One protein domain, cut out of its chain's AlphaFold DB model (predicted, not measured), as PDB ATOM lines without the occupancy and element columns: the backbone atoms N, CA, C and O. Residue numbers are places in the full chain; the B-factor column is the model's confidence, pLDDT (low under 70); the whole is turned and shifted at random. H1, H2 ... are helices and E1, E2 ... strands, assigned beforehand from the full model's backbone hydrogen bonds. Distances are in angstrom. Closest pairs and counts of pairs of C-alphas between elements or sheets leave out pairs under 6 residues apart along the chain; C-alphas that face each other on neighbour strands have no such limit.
ATOM      1  N   LEU A  28     126.463 394.450 347.675       89.69
ATOM      2  CA  LEU A  28     126.805 395.287 348.824       89.69
ATOM      3  C   LEU A  28     128.303 395.558 348.816       89.69
ATOM      4  O   LEU A  28     129.086 394.655 348.535       89.69
ATOM      5  N   TRP A  29     128.694 396.779 349.170       93.12
ATOM      6  CA  TRP A  29     130.083 397.231 349.163       93.12
ATOM      7  C   TRP A  29     130.482 397.749 350.540       93.12
ATOM      8  O   TRP A  29     129.693 398.401 351.222       93.12
ATOM      9  N   SER A  30     131.712 397.464 350.950       92.06
ATOM     10  CA  SER A  30     132.284 397.944 352.207       92.06
ATOM     11  C   SER A  30     133.802 398.075 352.092       92.06
ATOM     12  O   SER A  30     134.408 397.540 351.163       92.06
ATOM     13  N   CYS A  31     134.427 398.792 353.021       92.94
ATOM     14  CA  CYS A  31     135.877 398.849 353.148       92.94
ATOM     15  C   CYS A  31     136.316 398.719 354.610       92.94
ATOM     16  O   CYS A  31     135.574 399.100 355.514       92.94
ATOM     17  N   ASP A  32     137.514 398.179 354.834       91.88
ATOM     18  CA  ASP A  32     138.113 398.055 356.170       91.88
ATOM     19  C   ASP A  32     138.960 399.282 356.561       91.88
ATOM     20  O   ASP A  32     139.132 400.230 355.790       91.88
ATOM     21  N   GLU A  33     139.520 399.258 357.773       93.06
ATOM     22  CA  GLU A  33     140.387 400.322 358.302       93.06
ATOM     23  C   GLU A  33     141.691 400.498 357.507       93.06
ATOM     24  O   GLU A  33     142.293 401.573 357.515       93.06
ATOM     25  N   GLN A  34     142.145 399.457 356.804       93.19
ATOM     26  CA  GLN A  34     143.322 399.508 355.938       93.19
ATOM     27  C   GLN A  34     142.986 400.049 354.535       93.19
ATOM     28  O   GLN A  34     143.890 400.272 353.719       93.19
ATOM     29  N   GLY A  35     141.704 400.302 354.261       90.50
ATOM     30  CA  GLY A  35     141.177 400.780 352.991       90.50
ATOM     31  C   GLY A  35     141.044 399.691 351.929       90.50
ATOM     32  O   GLY A  35     140.923 400.019 350.746       90.50
ATOM     33  N   ASN A  36     141.084 398.413 352.314       93.06
ATOM     34  CA  ASN A  36     140.738 397.317 351.419       93.06
ATOM     35  C   ASN A  36     139.232 397.307 351.191       93.06
ATOM     36  O   ASN A  36     138.455 397.576 352.101       93.06
ATOM     37  N   ILE A  37     138.822 396.953 349.981       93.56
ATOM     38  CA  ILE A  37     137.420 396.972 349.572       93.56
ATOM     39  C   ILE A  37     136.907 395.544 349.534       93.56
ATOM     40  O   ILE A  37     137.601 394.645 349.054       93.56
ATOM     41  N   PHE A  38     135.675 395.355 349.978       90.88
ATOM     42  CA  PHE A  38     134.973 394.091 349.948       90.88
ATOM     43  C   PHE A  38     133.604 394.269 349.309       90.88
ATOM     44  O   PHE A  38     132.970 395.317 349.450       90.88
ATOM     45  N   PHE A  39     133.143 393.226 348.632       91.06
ATOM     46  CA  PHE A  39     131.791 393.159 348.110       91.06
ATOM     47  C   PHE A  39     131.133 391.825 348.450       91.06
ATOM     48  O   PHE A  39     131.804 390.797 348.570       91.06
ATOM     49  N   LEU A  40     129.816 391.852 348.613       88.12
ATOM     50  CA  LEU A  40     128.968 390.679 348.789       88.12
ATOM     51  C   LEU A  40     127.916 390.697 347.686       88.12
ATOM     52  O   LEU A  40     127.188 391.680 347.558       88.12
ATOM     53  N   SER A  41     127.852 389.627 346.898       87.25
ATOM     54  CA  SER A  41     126.867 389.503 345.824       87.25
ATOM     55  C   SER A  41     125.632 388.751 346.313       87.25
ATOM     56  O   SER A  41     125.738 387.847 347.141       87.25
ATOM     57  N   SER A  42     124.458 389.082 345.782       84.62
ATOM     58  CA  SER A  42     123.209 388.375 346.089       84.62
ATOM     59  C   SER A  42     123.196 386.922 345.604       84.62
ATOM     60  O   SER A  42     122.336 386.150 346.019       84.62
ATOM     61  N   TRP A  43     124.119 386.547 344.718       85.69
ATOM     62  CA  TRP A  43     124.241 385.195 344.166       85.69
ATOM     63  C   TRP A  43     125.331 384.361 344.839       85.69
ATOM     64  O   TRP A  43     125.514 383.190 344.505       85.69
ATOM     65  N   SER A  44     126.088 384.942 345.768       84.50
ATOM     66  CA  SER A  44     127.220 384.270 346.393       84.50
ATOM     67  C   SER A  44     127.214 384.402 347.909       84.50
ATOM     68  O   SER A  44     126.665 385.332 348.489       84.50
ATOM     69  N   VAL A  45     127.831 383.426 348.573       87.62
ATOM     70  CA  VAL A  45     127.982 383.439 350.028       87.62
ATOM     71  C   VAL A  45     129.316 384.084 350.387       87.62
ATOM     72  O   VAL A  45     130.368 383.664 349.900       87.62
ATOM     73  N   GLY A  46     129.262 385.057 351.295       90.38
ATOM     74  CA  GLY A  46     130.433 385.637 351.942       90.38
ATOM     75  C   GLY A  46     131.034 386.843 351.222       90.38
ATOM     76  O   GLY A  46     130.938 387.008 350.008       90.38
ATOM     77  N   TRP A  47     131.670 387.699 352.017       92.19
ATOM     78  CA  TRP A  47     132.374 388.876 351.526       92.19
ATOM     79  C   TRP A  47     133.630 388.473 350.756       92.19
ATOM     80  O   TRP A  47     134.411 387.631 351.201       92.19
ATOM     81  N   ARG A  48     133.848 389.113 349.609       92.25
ATOM     82  CA  ARG A  48     135.029 388.931 348.763       92.25
ATOM     83  C   ARG A  48     135.810 390.227 348.708       92.25
ATOM     84  O   ARG A  48     135.235 391.283 348.479       92.25
ATOM     85  N   GLN A  49     137.125 390.148 348.883       92.56
ATOM     86  CA  GLN A  49     137.984 391.314 348.716       92.56
ATOM     87  C   GLN A  49     138.104 391.666 347.228       92.56
ATOM     88  O   GLN A  49     138.476 390.818 346.413       92.56
ATOM     89  N   LEU A  50     137.838 392.923 346.875       90.38
ATOM     90  CA  LEU A  50     138.083 393.436 345.536       90.38
ATOM     91  C   LEU A  50     139.587 393.628 345.326       90.38
ATOM     92  O   LEU A  50     140.237 394.451 345.978       90.38
ATOM     93  N   LYS A  51     140.122 392.913 344.340       89.38
ATOM     94  CA  LYS A  51     141.448 393.167 343.780       89.38
ATOM     95  C   LYS A  51     141.248 393.712 342.378       89.38
ATOM     96  O   LYS A  51     140.676 393.018 341.538       89.38
ATOM     97  N   ALA A  52     141.659 394.957 342.144       78.62
ATOM     98  CA  ALA A  52     141.520 395.568 340.828       78.62
ATOM     99  C   ALA A  52     142.270 394.706 339.804       78.62
ATOM    100  O   ALA A  52     143.441 394.382 340.004       78.62
ATOM    101  N   ARG A  53     141.599 394.302 338.719       80.94
ATOM    102  CA  ARG A  53     142.226 393.438 337.704       80.94
ATOM    103  C   ARG A  53     143.280 394.187 336.901       80.94
ATOM    104  O   ARG A  53     144.215 393.579 336.388       80.94
ATOM    105  N   ALA A  54     143.112 395.500 336.776       79.38
ATOM    106  CA  ALA A  54     144.027 396.380 336.079       79.38
ATOM    107  C   ALA A  54     144.093 397.754 336.759       79.38
ATOM    108  O   ALA A  54     143.091 398.260 337.265       79.38
ATOM    109  N   GLY A  55     145.265 398.390 336.692       79.31
ATOM    110  CA  GLY A  55     145.509 399.690 337.316       79.31
ATOM    111  C   GLY A  55     145.945 399.588 338.783       79.31
ATOM    112  O   GLY A  55     146.287 398.500 339.251       79.31
ATOM    113  N   PRO A  56     145.999 400.723 339.500       81.38
ATOM    114  CA  PRO A  56     146.466 400.750 340.877       81.38
ATOM    115  C   PRO A  56     145.451 400.103 341.827       81.38
ATOM    116  O   PRO A  56     144.240 400.305 341.706       81.38
ATOM    117  N   GLN A  57     145.957 399.376 342.823       89.75
ATOM    118  CA  GLN A  57     145.156 399.006 343.984       89.75
ATOM    119  C   GLN A  57     145.049 400.230 344.897       89.75
ATOM    120  O   GLN A  57     146.046 400.688 345.456       89.75
ATOM    121  N   LEU A  58     143.841 400.772 345.030       92.25
ATOM    122  CA  LEU A  58     143.590 401.938 345.869       92.25
ATOM    123  C   LEU A  58     143.298 401.524 347.312       92.25
ATOM    124  O   LEU A  58     142.702 400.476 347.561       92.25
ATOM    125  N   ARG A  59     143.689 402.390 348.251       94.75
ATOM    126  CA  ARG A  59     143.189 402.369 349.630       94.75
ATOM    127  C   ARG A  59     142.030 403.339 349.727       94.75
ATOM    128  O   ARG A  59     142.223 404.530 349.484       94.75
ATOM    129  N   ILE A  60     140.850 402.841 350.060       94.56
ATOM    130  CA  ILE A  60     139.619 403.629 350.075       94.56
ATOM    131  C   ILE A  60     139.310 404.118 351.481       94.56
ATOM    132  O   ILE A  60     139.412 403.371 352.444       94.56
ATOM    133  N   LYS A  61     138.939 405.393 351.590       94.69
ATOM    134  CA  LYS A  61     138.472 406.000 352.842       94.69
ATOM    135  C   LYS A  61     136.954 405.977 352.947       94.69
ATOM    136  O   LYS A  61     136.419 405.863 354.043       94.69
ATOM    137  N   ARG A  62     136.269 406.181 351.821       93.12
ATOM    138  CA  ARG A  62     134.807 406.276 351.731       93.12
ATOM    139  C   ARG A  62     134.359 405.740 350.386       93.12
ATOM    140  O   ARG A  62     135.043 405.967 349.390       93.12
ATOM    141  N   LEU A  63     133.212 405.080 350.356       94.81
ATOM    142  CA  LEU A  63     132.595 404.607 349.127       94.81
ATOM    143  C   LEU A  63     131.082 404.763 349.181       94.81
ATOM    144  O   LEU A  63     130.482 404.826 350.252       94.81
ATOM    145  N   THR A  64     130.488 404.817 348.003       94.81
ATOM    146  CA  THR A  64     129.053 404.770 347.770       94.81
ATOM    147  C   THR A  64     128.825 404.020 346.463       94.81
ATOM    148  O   THR A  64     129.670 404.060 345.567       94.81
ATOM    149  N   ALA A  65     127.731 403.281 346.357       91.62
ATOM    150  CA  ALA A  65     127.471 402.419 345.213       91.62
ATOM    151  C   ALA A  65     126.085 402.694 344.638       91.62
ATOM    152  O   ALA A  65     125.153 403.033 345.367       91.62
ATOM    153  N   SER A  66     125.978 402.541 343.325       88.50
ATOM    154  CA  SER A  66     124.733 402.549 342.567       88.50
ATOM    155  C   SER A  66     124.431 401.140 342.054       88.50
ATOM    156  O   SER A  66     125.146 400.183 342.363       88.50
ATOM    157  N   SER A  67     123.381 401.005 341.246       83.62
ATOM    158  CA  SER A  67     123.038 399.730 340.609       83.62
ATOM    159  C   SER A  67     124.106 399.201 339.640       83.62
ATOM    160  O   SER A  67     124.143 397.999 339.398       83.62
ATOM    161  N   TRP A  68     124.980 400.061 339.106       85.25
ATOM    162  CA  TRP A  68     125.918 399.696 338.033       85.25
ATOM    163  C   TRP A  68     127.364 400.159 338.262       85.25
ATOM    164  O   TRP A  68     128.253 399.828 337.476       85.25
ATOM    165  N   CYS A  69     127.646 400.928 339.318       90.62
ATOM    166  CA  CYS A  69     129.007 401.362 339.629       90.62
ATOM    167  C   CYS A  69     129.239 401.683 341.109       90.62
ATOM    168  O   CYS A  69     128.323 401.741 341.926       90.62
ATOM    169  N   VAL A  70     130.507 401.907 341.449       93.12
ATOM    170  CA  VAL A  70     130.970 402.322 342.772       93.12
ATOM    171  C   VAL A  70     131.764 403.610 342.632       93.12
ATOM    172  O   VAL A  70     132.715 403.686 341.854       93.12
ATOM    173  N   TRP A  71     131.403 404.603 343.430       95.31
ATOM    174  CA  TRP A  71     132.177 405.817 343.631       95.31
ATOM    175  C   TRP A  71     132.930 405.733 344.949       95.31
ATOM    176  O   TRP A  71     132.393 405.286 345.961       95.31
ATOM    177  N   ALA A  72     134.181 406.172 344.951       95.00
ATOM    178  CA  ALA A  72     135.023 406.111 346.132       95.00
ATOM    179  C   ALA A  72     135.922 407.336 346.258       95.00
ATOM    180  O   ALA A  72     136.308 407.943 345.266       95.00
ATOM    181  N   ILE A  73     136.293 407.663 347.493       95.06
ATOM    182  CA  ILE A  73     137.357 408.616 347.809       95.06
ATOM    183  C   ILE A  73     138.531 407.806 348.343       95.06
ATOM    184  O   ILE A  73     138.409 407.113 349.362       95.06
ATOM    185  N   ALA A  74     139.663 407.876 347.651       94.62
ATOM    186  CA  ALA A  74     140.857 407.145 348.046       94.62
ATOM    187  C   ALA A  74     141.654 407.889 349.134       94.62
ATOM    188  O   ALA A  74     141.309 408.984 349.586       94.62
ATOM    189  N   ALA A  75     142.727 407.265 349.620       94.00
ATOM    190  CA  ALA A  75     143.573 407.817 350.671       94.00
ATOM    191  C   ALA A  75     144.200 409.172 350.295       94.00
ATOM    192  O   ALA A  75     144.393 410.007 351.183       94.00
ATOM    193  N   ASP A  76     144.435 409.392 349.000       92.38
ATOM    194  CA  ASP A  76     144.897 410.640 348.380       92.38
ATOM    195  C   ASP A  76     143.809 411.731 348.292       92.38
ATOM    196  O   ASP A  76     144.072 412.799 347.750       92.38
ATOM    197  N   GLN A  77     142.607 411.472 348.824       92.62
ATOM    198  CA  GLN A  77     141.426 412.344 348.770       92.62
ATOM    199  C   GLN A  77     140.899 412.607 347.353       92.62
ATOM    200  O   GLN A  77     140.033 413.458 347.182       92.62
ATOM    201  N   SER A  78     141.354 411.870 346.343       92.25
ATOM    202  CA  SER A  78     140.811 411.983 344.992       92.25
ATOM    203  C   SER A  78     139.594 411.066 344.819       92.25
ATOM    204  O   SER A  78     139.561 409.973 345.402       92.25
ATOM    205  N   PRO A  79     138.578 411.487 344.044       93.56
ATOM    206  CA  PRO A  79     137.426 410.653 343.750       93.56
ATOM    207  C   PRO A  79     137.719 409.713 342.572       93.56
ATOM    208  O   PRO A  79     138.341 410.086 341.571       93.56
ATOM    209  N   TYR A  80     137.240 408.479 342.688       93.25
ATOM    210  CA  TYR A  80     137.401 407.440 341.684       93.25
ATOM    211  C   TYR A  80     136.079 406.727 341.405       93.25
ATOM    212  O   TYR A  80     135.273 406.505 342.309       93.25
ATOM    213  N   LEU A  81     135.913 406.308 340.153       93.44
ATOM    214  CA  LEU A  81     134.824 405.465 339.670       93.44
ATOM    215  C   LEU A  81     135.341 404.043 339.431       93.44
ATOM    216  O   LEU A  81     136.404 403.853 338.837       93.44
ATOM    217  N   PHE A  82     134.566 403.046 339.840       92.44
ATOM    218  CA  PHE A  82     134.753 401.645 339.487       92.44
ATOM    219  C   PHE A  82     133.463 401.094 338.895       92.44
ATOM    220  O   PHE A  82     132.390 401.232 339.479       92.44
ATOM    221  N   VAL A  83     133.573 400.445 337.742       90.88
ATOM    222  CA  VAL A  83     132.453 399.775 337.079       90.88
ATOM    223  C   VAL A  83     132.758 398.276 337.063       90.88
ATOM    224  O   VAL A  83     133.721 397.880 336.399       90.88
ATOM    225  N   PRO A  84     132.005 397.441 337.798       87.75
ATOM    226  CA  PRO A  84     132.182 395.994 337.758       87.75
ATOM    227  C   PRO A  84     131.971 395.426 336.348       87.75
ATOM    228  O   PRO A  84     131.182 395.947 335.558       87.75
ATOM    229  N   SER A  85     132.681 394.353 336.014       85.44
ATOM    230  CA  SER A  85     132.389 393.522 334.845       85.44
ATOM    231  C   SER A  85     131.410 392.411 335.234       85.44
ATOM    232  O   SER A  85     131.816 391.274 335.460       85.44
ATOM    233  N   ASP A  86     130.122 392.737 335.308       78.31
ATOM    234  CA  ASP A  86     129.021 391.797 335.584       78.31
ATOM    235  C   ASP A  86     128.378 391.226 334.301       78.31
ATOM    236  O   ASP A  86     127.360 390.543 334.343       78.31
ATOM    237  N   ASP A 198     136.279 396.869 335.649       91.62
ATOM    238  CA  ASP A 198     137.189 396.203 336.592       91.62
ATOM    239  C   ASP A 198     138.486 396.975 336.916       91.62
ATOM    240  O   ASP A 198     139.529 396.396 337.251       91.62
ATOM    241  N   ARG A 199     138.423 398.310 336.852       91.88
ATOM    242  CA  ARG A 199     139.521 399.218 337.208       91.88
ATOM    243  C   ARG A 199     139.018 400.499 337.854       91.88
ATOM    244  O   ARG A 199     137.913 400.952 337.573       91.88
ATOM    245  N   TRP A 200     139.878 401.111 338.661       93.25
ATOM    246  CA  TRP A 200     139.634 402.440 339.210       93.25
ATOM    247  C   TRP A 200     139.970 403.525 338.188       93.25
ATOM    248  O   TRP A 200     141.060 403.540 337.609       93.25
ATOM    249  N   LEU A 201     139.025 404.436 337.973       92.00
ATOM    250  CA  LEU A 201     139.142 405.578 337.078       92.00
ATOM    251  C   LEU A 201     139.147 406.863 337.899       92.00
ATOM    252  O   LEU A 201     138.160 407.172 338.560       92.00
ATOM    253  N   LEU A 202     140.259 407.598 337.856       91.56
ATOM    254  CA  LEU A 202     140.353 408.917 338.475       91.56
ATOM    255  C   LEU A 202     139.341 409.852 337.809       91.56
ATOM    256  O   LEU A 202     139.321 409.962 336.583       91.56
ATOM    257  N   CYS A 203     138.532 410.522 338.622       89.88
ATOM    258  CA  CYS A 203     137.561 411.513 338.172       89.88
ATOM    259  C   CYS A 203     138.001 412.888 338.689       89.88
ATOM    260  O   CYS A 203     137.481 413.342 339.701       89.88
ATOM    261  N   PRO A 204     139.013 413.525 338.077       84.44
ATOM    262  CA  PRO A 204     139.563 414.762 338.614       84.44
ATOM    263  C   PRO A 204     138.481 415.845 338.666       84.44
ATOM    264  O   PRO A 204     137.726 416.011 337.713       84.44
ATOM    265  N   VAL A 205     138.420 416.567 339.784       81.62
ATOM    266  CA  VAL A 205     137.576 417.754 339.951       81.62
ATOM    267  C   VAL A 205     138.508 418.934 340.135       81.62
ATOM    268  O   VAL A 205     139.302 418.923 341.070       81.62
ATOM    269  N   CYS A 206     138.437 419.929 339.265       80.81
ATOM    270  CA  CYS A 206     139.274 421.120 339.321       80.81
ATOM    271  C   CYS A 206     138.495 422.324 339.862       80.81
ATOM    272  O   CYS A 206     137.270 422.361 339.822       80.81
ATOM    273  N   LEU A 207     139.204 423.349 340.348       75.69
ATOM    274  CA  LEU A 207     138.563 424.579 340.843       75.69
ATOM    275  C   LEU A 207     137.726 425.274 339.762       75.69
ATOM    276  O   LEU A 207     136.633 425.746 340.045       75.69
ATOM    277  N   THR A 208     138.193 425.241 338.514       75.19
ATOM    278  CA  THR A 208     137.448 425.735 337.350       75.19
ATOM    279  C   THR A 208     136.109 425.016 337.170       75.19
ATOM    280  O   THR A 208     135.148 425.627 336.719       75.19
ATOM    281  N   ASP A 209     135.992 423.745 337.560       68.25
ATOM    282  CA  ASP A 209     134.719 423.018 337.474       68.25
ATOM    283  C   ASP A 209     133.677 423.515 338.488       68.25
ATOM    284  O   ASP A 209     132.487 423.272 338.299       68.25
ATOM    285  N   LEU A 210     134.105 424.201 339.555       67.88
ATOM    286  CA  LEU A 210     133.216 424.765 340.576       67.88
ATOM    287  C   LEU A 210     132.749 426.187 340.253       67.88
ATOM    288  O   LEU A 210     131.756 426.646 340.817       67.88
ATOM    289  N   ASP A 211     133.454 426.887 339.368       68.94
ATOM    290  CA  ASP A 211     133.075 428.229 338.951       68.94
ATOM    291  C   ASP A 211     131.942 428.126 337.917       68.94
ATOM    292  O   ASP A 211     132.147 427.689 336.782       68.94
ATOM    293  N   GLU A 212     130.731 428.556 338.286       56.28
ATOM    294  CA  GLU A 212     129.546 428.545 337.403       56.28
ATOM    295  C   GLU A 212     129.787 429.281 336.069       56.28
ATOM    296  O   GLU A 212     129.184 428.948 335.048       56.28
ATOM    297  N   SER A 213     130.717 430.244 336.047       52.59
ATOM    298  CA  SER A 213     131.139 430.986 334.851       52.59
ATOM    299  C   SER A 213     132.037 430.187 333.897       52.59
ATOM    300  O   SER A 213     132.205 430.582 332.743       52.59
ATOM    301  N   SER A 214     132.607 429.069 334.355       46.50
ATOM    302  CA  SER A 214     133.613 428.273 333.647       46.50
ATOM    303  C   SER A 214     133.122 426.868 333.266       46.50
ATOM    304  O   SER A 214     133.694 426.248 332.374       46.50
ATOM    305  N   ALA A 215     131.974 426.410 333.781       42.41
ATOM    306  CA  ALA A 215     131.337 425.148 333.372       42.41
ATOM    307  C   ALA A 215     131.076 425.024 331.847       42.41
ATOM    308  O   ALA A 215     130.926 423.912 331.329       42.41
ATOM    309  N   ALA A 216     131.050 426.144 331.113       40.38
ATOM    310  CA  ALA A 216     130.980 426.190 329.648       40.38
ATOM    311  C   ALA A 216     132.335 425.968 328.936       40.38
ATOM    312  O   ALA A 216     132.345 425.659 327.747       40.38
ATOM    313  N   ALA A 217     133.465 426.116 329.634       38.75
ATOM    314  CA  ALA A 217     134.818 426.090 329.078       38.75
ATOM    315  C   ALA A 217     135.637 424.835 329.452       38.75
ATOM    316  O   ALA A 217     136.585 424.499 328.740       38.75
ATOM    317  N   THR A 218     135.299 424.120 330.533       40.22
ATOM    318  CA  THR A 218     136.218 423.119 331.107       40.22
ATOM    319  C   THR A 218     136.261 421.752 330.418       40.22
ATOM    320  O   THR A 218     137.288 421.083 330.521       40.22
ATOM    321  N   ALA A 219     135.250 421.311 329.653       40.03
ATOM    322  CA  ALA A 219     135.319 419.959 329.069       40.03
ATOM    323  C   ALA A 219     136.159 419.847 327.779       40.03
ATOM    324  O   ALA A 219     136.313 418.754 327.231       40.03
ATOM    325  N   ALA A 220     136.825 420.935 327.369       36.03
ATOM    326  CA  ALA A 220     137.831 420.928 326.307       36.03
ATOM    327  C   ALA A 220     139.281 420.696 326.793       36.03
ATOM    328  O   ALA A 220     140.159 420.495 325.957       36.03
ATOM    329  N   VAL A 221     139.565 420.715 328.108       37.56
ATOM    330  CA  VAL A 221     140.960 420.743 328.616       37.56
ATOM    331  C   VAL A 221     141.431 419.420 329.249       37.56
ATOM    332  O   VAL A 221     142.614 419.251 329.528       37.56
ATOM    333  N   SER A 222     140.581 418.406 329.414       38.84
ATOM    334  CA  SER A 222     140.977 417.164 330.109       38.84
ATOM    335  C   SER A 222     141.528 416.052 329.197       38.84
ATOM    336  O   SER A 222     141.248 414.873 329.409       38.84
ATOM    337  N   LEU A 223     142.346 416.409 328.204       40.09
ATOM    338  CA  LEU A 223     143.104 415.475 327.359       40.09
ATOM    339  C   LEU A 223     144.543 415.985 327.159       40.09
ATOM    340  O   LEU A 223     144.913 416.318 326.046       40.09
ATOM    341  N   ASP A 224     145.349 416.073 328.228       32.03
ATOM    342  CA  ASP A 224     146.812 415.869 328.084       32.03
ATOM    343  C   ASP A 224     147.633 415.776 329.382       32.03
ATOM    344  O   ASP A 224     148.822 415.458 329.350       32.03
ATOM    345  N   SER A 225     147.055 415.976 330.566       36.47
ATOM    346  CA  SER A 225     147.842 415.955 331.811       36.47
ATOM    347  C   SER A 225     148.033 414.543 332.381       36.47
ATOM    348  O   SER A 225     147.708 414.272 333.534       36.47
ATOM    349  N   GLN A 226     148.568 413.621 331.576       39.94
ATOM    350  CA  GLN A 226     149.073 412.329 332.059       39.94
ATOM    351  C   GLN A 226     150.551 412.135 331.688       39.94
ATOM    352  O   GLN A 226     150.968 411.074 331.230       39.94
ATOM    353  N   ARG A 227     151.356 413.179 331.906       37.22
ATOM    354  CA  ARG A 227     152.821 413.131 331.966       37.22
ATOM    355  C   ARG A 227     153.314 414.145 332.995       37.22
ATOM    356  O   ARG A 227     153.606 415.274 332.644       37.22
ATOM    357  N   ASP A 228     153.318 413.765 334.267       31.19
ATOM    358  CA  ASP A 228     154.527 413.849 335.092       31.19
ATOM    359  C   ASP A 228     154.272 413.323 336.505       31.19
ATOM    360  O   ASP A 228     153.226 413.544 337.115       31.19
ATOM    361  N   GLY A 229     155.247 412.575 337.016       37.81
ATOM    362  CA  GLY A 229     155.280 412.116 338.396       37.81
ATOM    363  C   GLY A 229     155.541 413.290 339.333       37.81
ATOM    364  O   GLY A 229     156.679 413.689 339.544       37.81
ATOM    365  N   GLY A 230     154.478 413.827 339.916       30.34
ATOM    366  CA  GLY A 230     154.510 414.877 340.928       30.34
ATOM    367  C   GLY A 230     153.076 415.315 341.194       30.34
ATOM    368  O   GLY A 230     152.325 415.455 340.239       30.34
ATOM    369  N   ARG A 231     152.673 415.427 342.472       40.53
ATOM    370  CA  ARG A 231     151.321 415.805 342.956       40.53
ATOM    371  C   ARG A 231     150.458 416.483 341.881       40.53
ATOM    372  O   ARG A 231     150.802 417.584 341.468       40.53
ATOM    373  N   SER A 232     149.352 415.844 341.487       45.34
ATOM    374  CA  SER A 232     148.372 416.352 340.516       45.34
ATOM    375  C   SER A 232     147.882 417.749 340.905       45.34
ATOM    376  O   SER A 232     146.915 417.900 341.649       45.34
ATOM    377  N   ALA A 233     148.590 418.777 340.443       47.34
ATOM    378  CA  ALA A 233     148.267 420.169 340.684       47.34
ATOM    379  C   ALA A 233     146.951 420.471 339.962       47.34
ATOM    380  O   ALA A 233     146.924 420.592 338.743       47.34
ATOM    381  N   GLY A 234     145.850 420.510 340.710       63.97
ATOM    382  CA  GLY A 234     144.538 420.882 340.183       63.97
ATOM    383  C   GLY A 234     143.379 420.036 340.687       63.97
ATOM    384  O   GLY A 234     142.268 420.546 340.707       63.97
ATOM    385  N   VAL A 235     143.607 418.799 341.153       77.81
ATOM    386  CA  VAL A 235     142.510 417.972 341.684       77.81
ATOM    387  C   VAL A 235     142.162 418.426 343.096       77.81
ATOM    388  O   VAL A 235     142.992 418.367 344.005       77.81
ATOM    389  N   LEU A 236     140.928 418.875 343.278       86.56
ATOM    390  CA  LEU A 236     140.391 419.256 344.567       86.56
ATOM    391  C   LEU A 236     140.257 418.018 345.465       86.56
ATOM    392  O   LEU A 236     139.688 417.005 345.045       86.56
ATOM    393  N   PRO A 237     140.746 418.085 346.711       91.44
ATOM    394  CA  PRO A 237     140.559 417.013 347.675       91.44
ATOM    395  C   PRO A 237     139.084 416.895 348.079       91.44
ATOM    396  O   PRO A 237     138.434 417.872 348.460       91.44
ATOM    397  N   MET A 238     138.564 415.672 348.035       92.31
ATOM    398  CA  MET A 238     137.187 415.340 348.383       92.31
ATOM    399  C   MET A 238     137.086 414.827 349.816       92.31
ATOM    400  O   MET A 238     137.877 414.000 350.278       92.31
ATOM    401  N   HIS A 239     136.063 415.302 350.515       92.44
ATOM    402  CA  HIS A 239     135.675 414.814 351.826       92.44
ATOM    403  C   HIS A 239     134.577 413.762 351.721       92.44
ATOM    404  O   HIS A 239     134.689 412.704 352.334       92.44
ATOM    405  N   GLN A 240     133.514 414.023 350.964       91.88
ATOM    406  CA  GLN A 240     132.337 413.156 350.901       91.88
ATOM    407  C   GLN A 240     131.868 412.978 349.463       91.88
ATOM    408  O   GLN A 240     132.025 413.879 348.647       91.88
ATOM    409  N   VAL A 241     131.298 411.810 349.173       92.44
ATOM    410  CA  VAL A 241     130.654 411.494 347.898       92.44
ATOM    411  C   VAL A 241     129.355 410.737 348.171       92.44
ATOM    412  O   VAL A 241     129.291 409.924 349.094       92.44
ATOM    413  N   SER A 242     128.319 411.030 347.394       92.12
ATOM    414  CA  SER A 242     127.018 410.369 347.422       92.12
ATOM    415  C   SER A 242     126.496 410.224 345.998       92.12
ATOM    416  O   SER A 242     126.775 411.070 345.147       92.12
ATOM    417  N   VAL A 243     125.727 409.171 345.738       90.94
ATOM    418  CA  VAL A 243     125.128 408.916 344.425       90.94
ATOM    419  C   VAL A 243     123.632 408.662 344.536       90.94
ATOM    420  O   VAL A 243     123.139 408.223 345.575       90.94
ATOM    421  N   GLY A 244     122.902 408.947 343.463       88.19
ATOM    422  CA  GLY A 244     121.462 408.736 343.398       88.19
ATOM    423  C   GLY A 244     120.855 409.260 342.103       88.19
ATOM    424  O   GLY A 244     121.527 409.393 341.087       88.19
ATOM    425  N   GLY A 245     119.558 409.553 342.122       84.38
ATOM    426  CA  GLY A 245     118.876 410.147 340.970       84.38
ATOM    427  C   GLY A 245     118.532 409.179 339.832       84.38
ATOM    428  O   GLY A 245     117.963 409.616 338.841       84.38
ATOM    429  N   GLU A 246     118.770 407.872 339.992       79.44
ATOM    430  CA  GLU A 246     118.429 406.842 338.989       79.44
ATOM    431  C   GLU A 246     116.936 406.832 338.595       79.44
ATOM    432  O   GLU A 246     116.567 406.331 337.537       79.44
ATOM    433  N   LYS A 247     116.061 407.378 339.454       80.12
ATOM    434  CA  LYS A 247     114.605 407.464 339.249       80.12
ATOM    435  C   LYS A 247     114.109 408.880 338.946       80.12
ATOM    436  O   LYS A 247     112.908 409.131 339.046       80.12
ATOM    437  N   LEU A 248     115.002 409.822 338.644       81.69
ATOM    438  CA  LEU A 248     114.583 411.180 338.305       81.69
ATOM    439  C   LEU A 248     113.784 411.176 336.990       81.69
ATOM    440  O   LEU A 248     114.237 410.590 336.002       81.69
ATOM    441  N   PRO A 249     112.601 411.820 336.950       82.81
ATOM    442  CA  PRO A 249     111.802 411.907 335.735       82.81
ATOM    443  C   PRO A 249     112.586 412.528 334.580       82.81
ATOM    444  O   PRO A 249     113.386 413.440 334.780       82.81
ATOM    445  N   HIS A 250     112.311 412.054 333.365       80.25
ATOM    446  CA  HIS A 250     112.896 412.560 332.115       80.25
ATOM    447  C   HIS A 250     114.415 412.387 331.971       80.25
ATOM    448  O   HIS A 250     114.984 412.880 330.998       80.25
ATOM    449  N   GLN A 251     115.067 411.665 332.884       79.88
ATOM    450  CA  GLN A 251     116.477 411.326 332.738       79.88
ATOM    451  C   GLN A 251     116.684 410.119 331.823       79.88
ATOM    452  O   GLN A 251     115.808 409.265 331.659       79.88
ATOM    453  N   ALA A 252     117.863 410.063 331.205       71.81
ATOM    454  CA  ALA A 252     118.265 408.924 330.389       71.81
ATOM    455  C   ALA A 252     118.410 407.654 331.245       71.81
ATOM    456  O   ALA A 252     118.726 407.713 332.434       71.81
ATOM    457  N   ALA A 253     118.215 406.487 330.628       70.94
ATOM    458  CA  ALA A 253     118.490 405.216 331.288       70.94
ATOM    459  C   ALA A 253     119.962 405.154 331.737       70.94
ATOM    460  O   ALA A 253     120.866 405.528 330.995       70.94
ATOM    461  N   GLY A 254     120.192 404.691 332.966       73.56
ATOM    462  CA  GLY A 254     121.526 404.641 333.569       73.56
ATOM    463  C   GLY A 254     122.037 405.980 334.108       73.56
ATOM    464  O   GLY A 254     123.155 406.025 334.618       73.56
ATOM    465  N   PHE A 255     121.255 407.064 334.023       82.56
ATOM    466  CA  PHE A 255     121.600 408.332 334.661       82.56
ATOM    467  C   PHE A 255     121.916 408.128 336.146       82.56
ATOM    468  O   PHE A 255     121.178 407.455 336.871       82.56
ATOM    469  N   LEU A 256     122.994 408.763 336.599       85.88
ATOM    470  CA  LEU A 256     123.390 408.791 337.996       85.88
ATOM    471  C   LEU A 256     123.840 410.204 338.350       85.88
ATOM    472  O   LEU A 256     124.821 410.708 337.805       85.88
ATOM    473  N   ALA A 257     123.133 410.825 339.284       89.25
ATOM    474  CA  ALA A 257     123.590 412.047 339.914       89.25
ATOM    475  C   ALA A 257     124.654 411.700 340.958       89.25
ATOM    476  O   ALA A 257     124.484 410.777 341.763       89.25
ATOM    477  N   VAL A 258     125.753 412.448 340.924       89.62
ATOM    478  CA  VAL A 258     126.877 412.316 341.849       89.62
ATOM    479  C   VAL A 258     127.038 413.651 342.557       89.62
ATOM    480  O   VAL A 258     127.240 414.678 341.912       89.62
ATOM    481  N   TRP A 259     126.954 413.629 343.880       89.69
ATOM    482  CA  TRP A 259     127.217 414.785 344.728       89.69
ATOM    483  C   TRP A 259     128.500 414.546 345.501       89.69
ATOM    484  O   TRP A 259     128.700 413.468 346.066       89.69
ATOM    485  N   ALA A 260     129.353 415.557 345.557       89.56
ATOM    486  CA  ALA A 260     130.583 415.516 346.323       89.56
ATOM    487  C   ALA A 260     130.736 416.797 347.142       89.56
ATOM    488  O   ALA A 260     130.197 417.835 346.776       89.56
ATOM    489  N   ILE A 261     131.447 416.689 348.262       90.75
ATOM    490  CA  ILE A 261     131.829 417.823 349.104       90.75
ATOM    491  C   ILE A 261     133.348 417.812 349.198       90.75
ATOM    492  O   ILE A 261     133.942 416.793 349.568       90.75
ATOM    493  N   THR A 262     133.969 418.938 348.878       91.69
ATOM    494  CA  THR A 262     135.413 419.153 349.017       91.69
ATOM    495  C   THR A 262     135.844 419.162 350.488       91.69
ATOM    496  O   THR A 262     135.030 419.332 351.396       91.69
ATOM    497  N   THR A 263     137.139 419.027 350.784       89.25
ATOM    498  CA  THR A 263     137.625 419.184 352.173       89.25
ATOM    499  C   THR A 263     137.458 420.597 352.728       89.25
ATOM    500  O   THR A 263     137.548 420.780 353.937       89.25
TER     501      THR A 263
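What this domain is: This is residues 28 to 86 and 198 to 263 of the 266 residues of the protein "Hypothetical protein" of Spirometra erinaceieuropaei (UniProt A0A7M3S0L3). Little is regular structure: a twisted sheet, E3 E4 E5 E6, and hairpin E7 E8 make a sandwich; hairpin E1 E2 packs on E3 through E1, and residues 211 to 216 stick out beyond H1. Of 125 printed residues, 44 are in eight strands and one helix, E1 to E6, H1, E7, E8: mostly strand, antiparallel, compact, radius of gyration 15.8 A, spans 49 by 42 by 25 A.

How they stand to each other: E1, residues 28 to 31, and E2, 37 to 41, form a hairpin; N 30 and O 38 are 2.9 A apart. E3, 60 to 65, E4, 70 to 74, and E5, 79 to 82, form hairpins in a meander, each strand the antiparallel neighbour of the one before; N 64 and O 71 are 2.8 A apart, N 72 and O 80 2.9 A. E6, 200 to 202, neighbours E5, N 81 and O 201 2.9 A apart. H1, 207 to 210, is not on this sheet; its one O i to N i+3 pair is within range. E7, 238 to 244, and E8, 257 to 262, form a hairpin; the closest C-alphas of E3 and E7, Thr 64 and Ser 242, are 6.0 A apart.

Where its parts are: E1 begins at C-alpha 28 (126.805, 395.287, 348.824). E7 is 17.8 A long; E8, 16.5 A, ends at C-alpha 262 (135.413, 419.153, 349.017).

The domain as a whole: Residues 87 to 197 are not printed; C-alphas 86 and 198 are 9.3 A apart. Links E2 to E3, H1 to E7 and E7 to E8 are long. Residues 209 to 234 have pLDDT under 70.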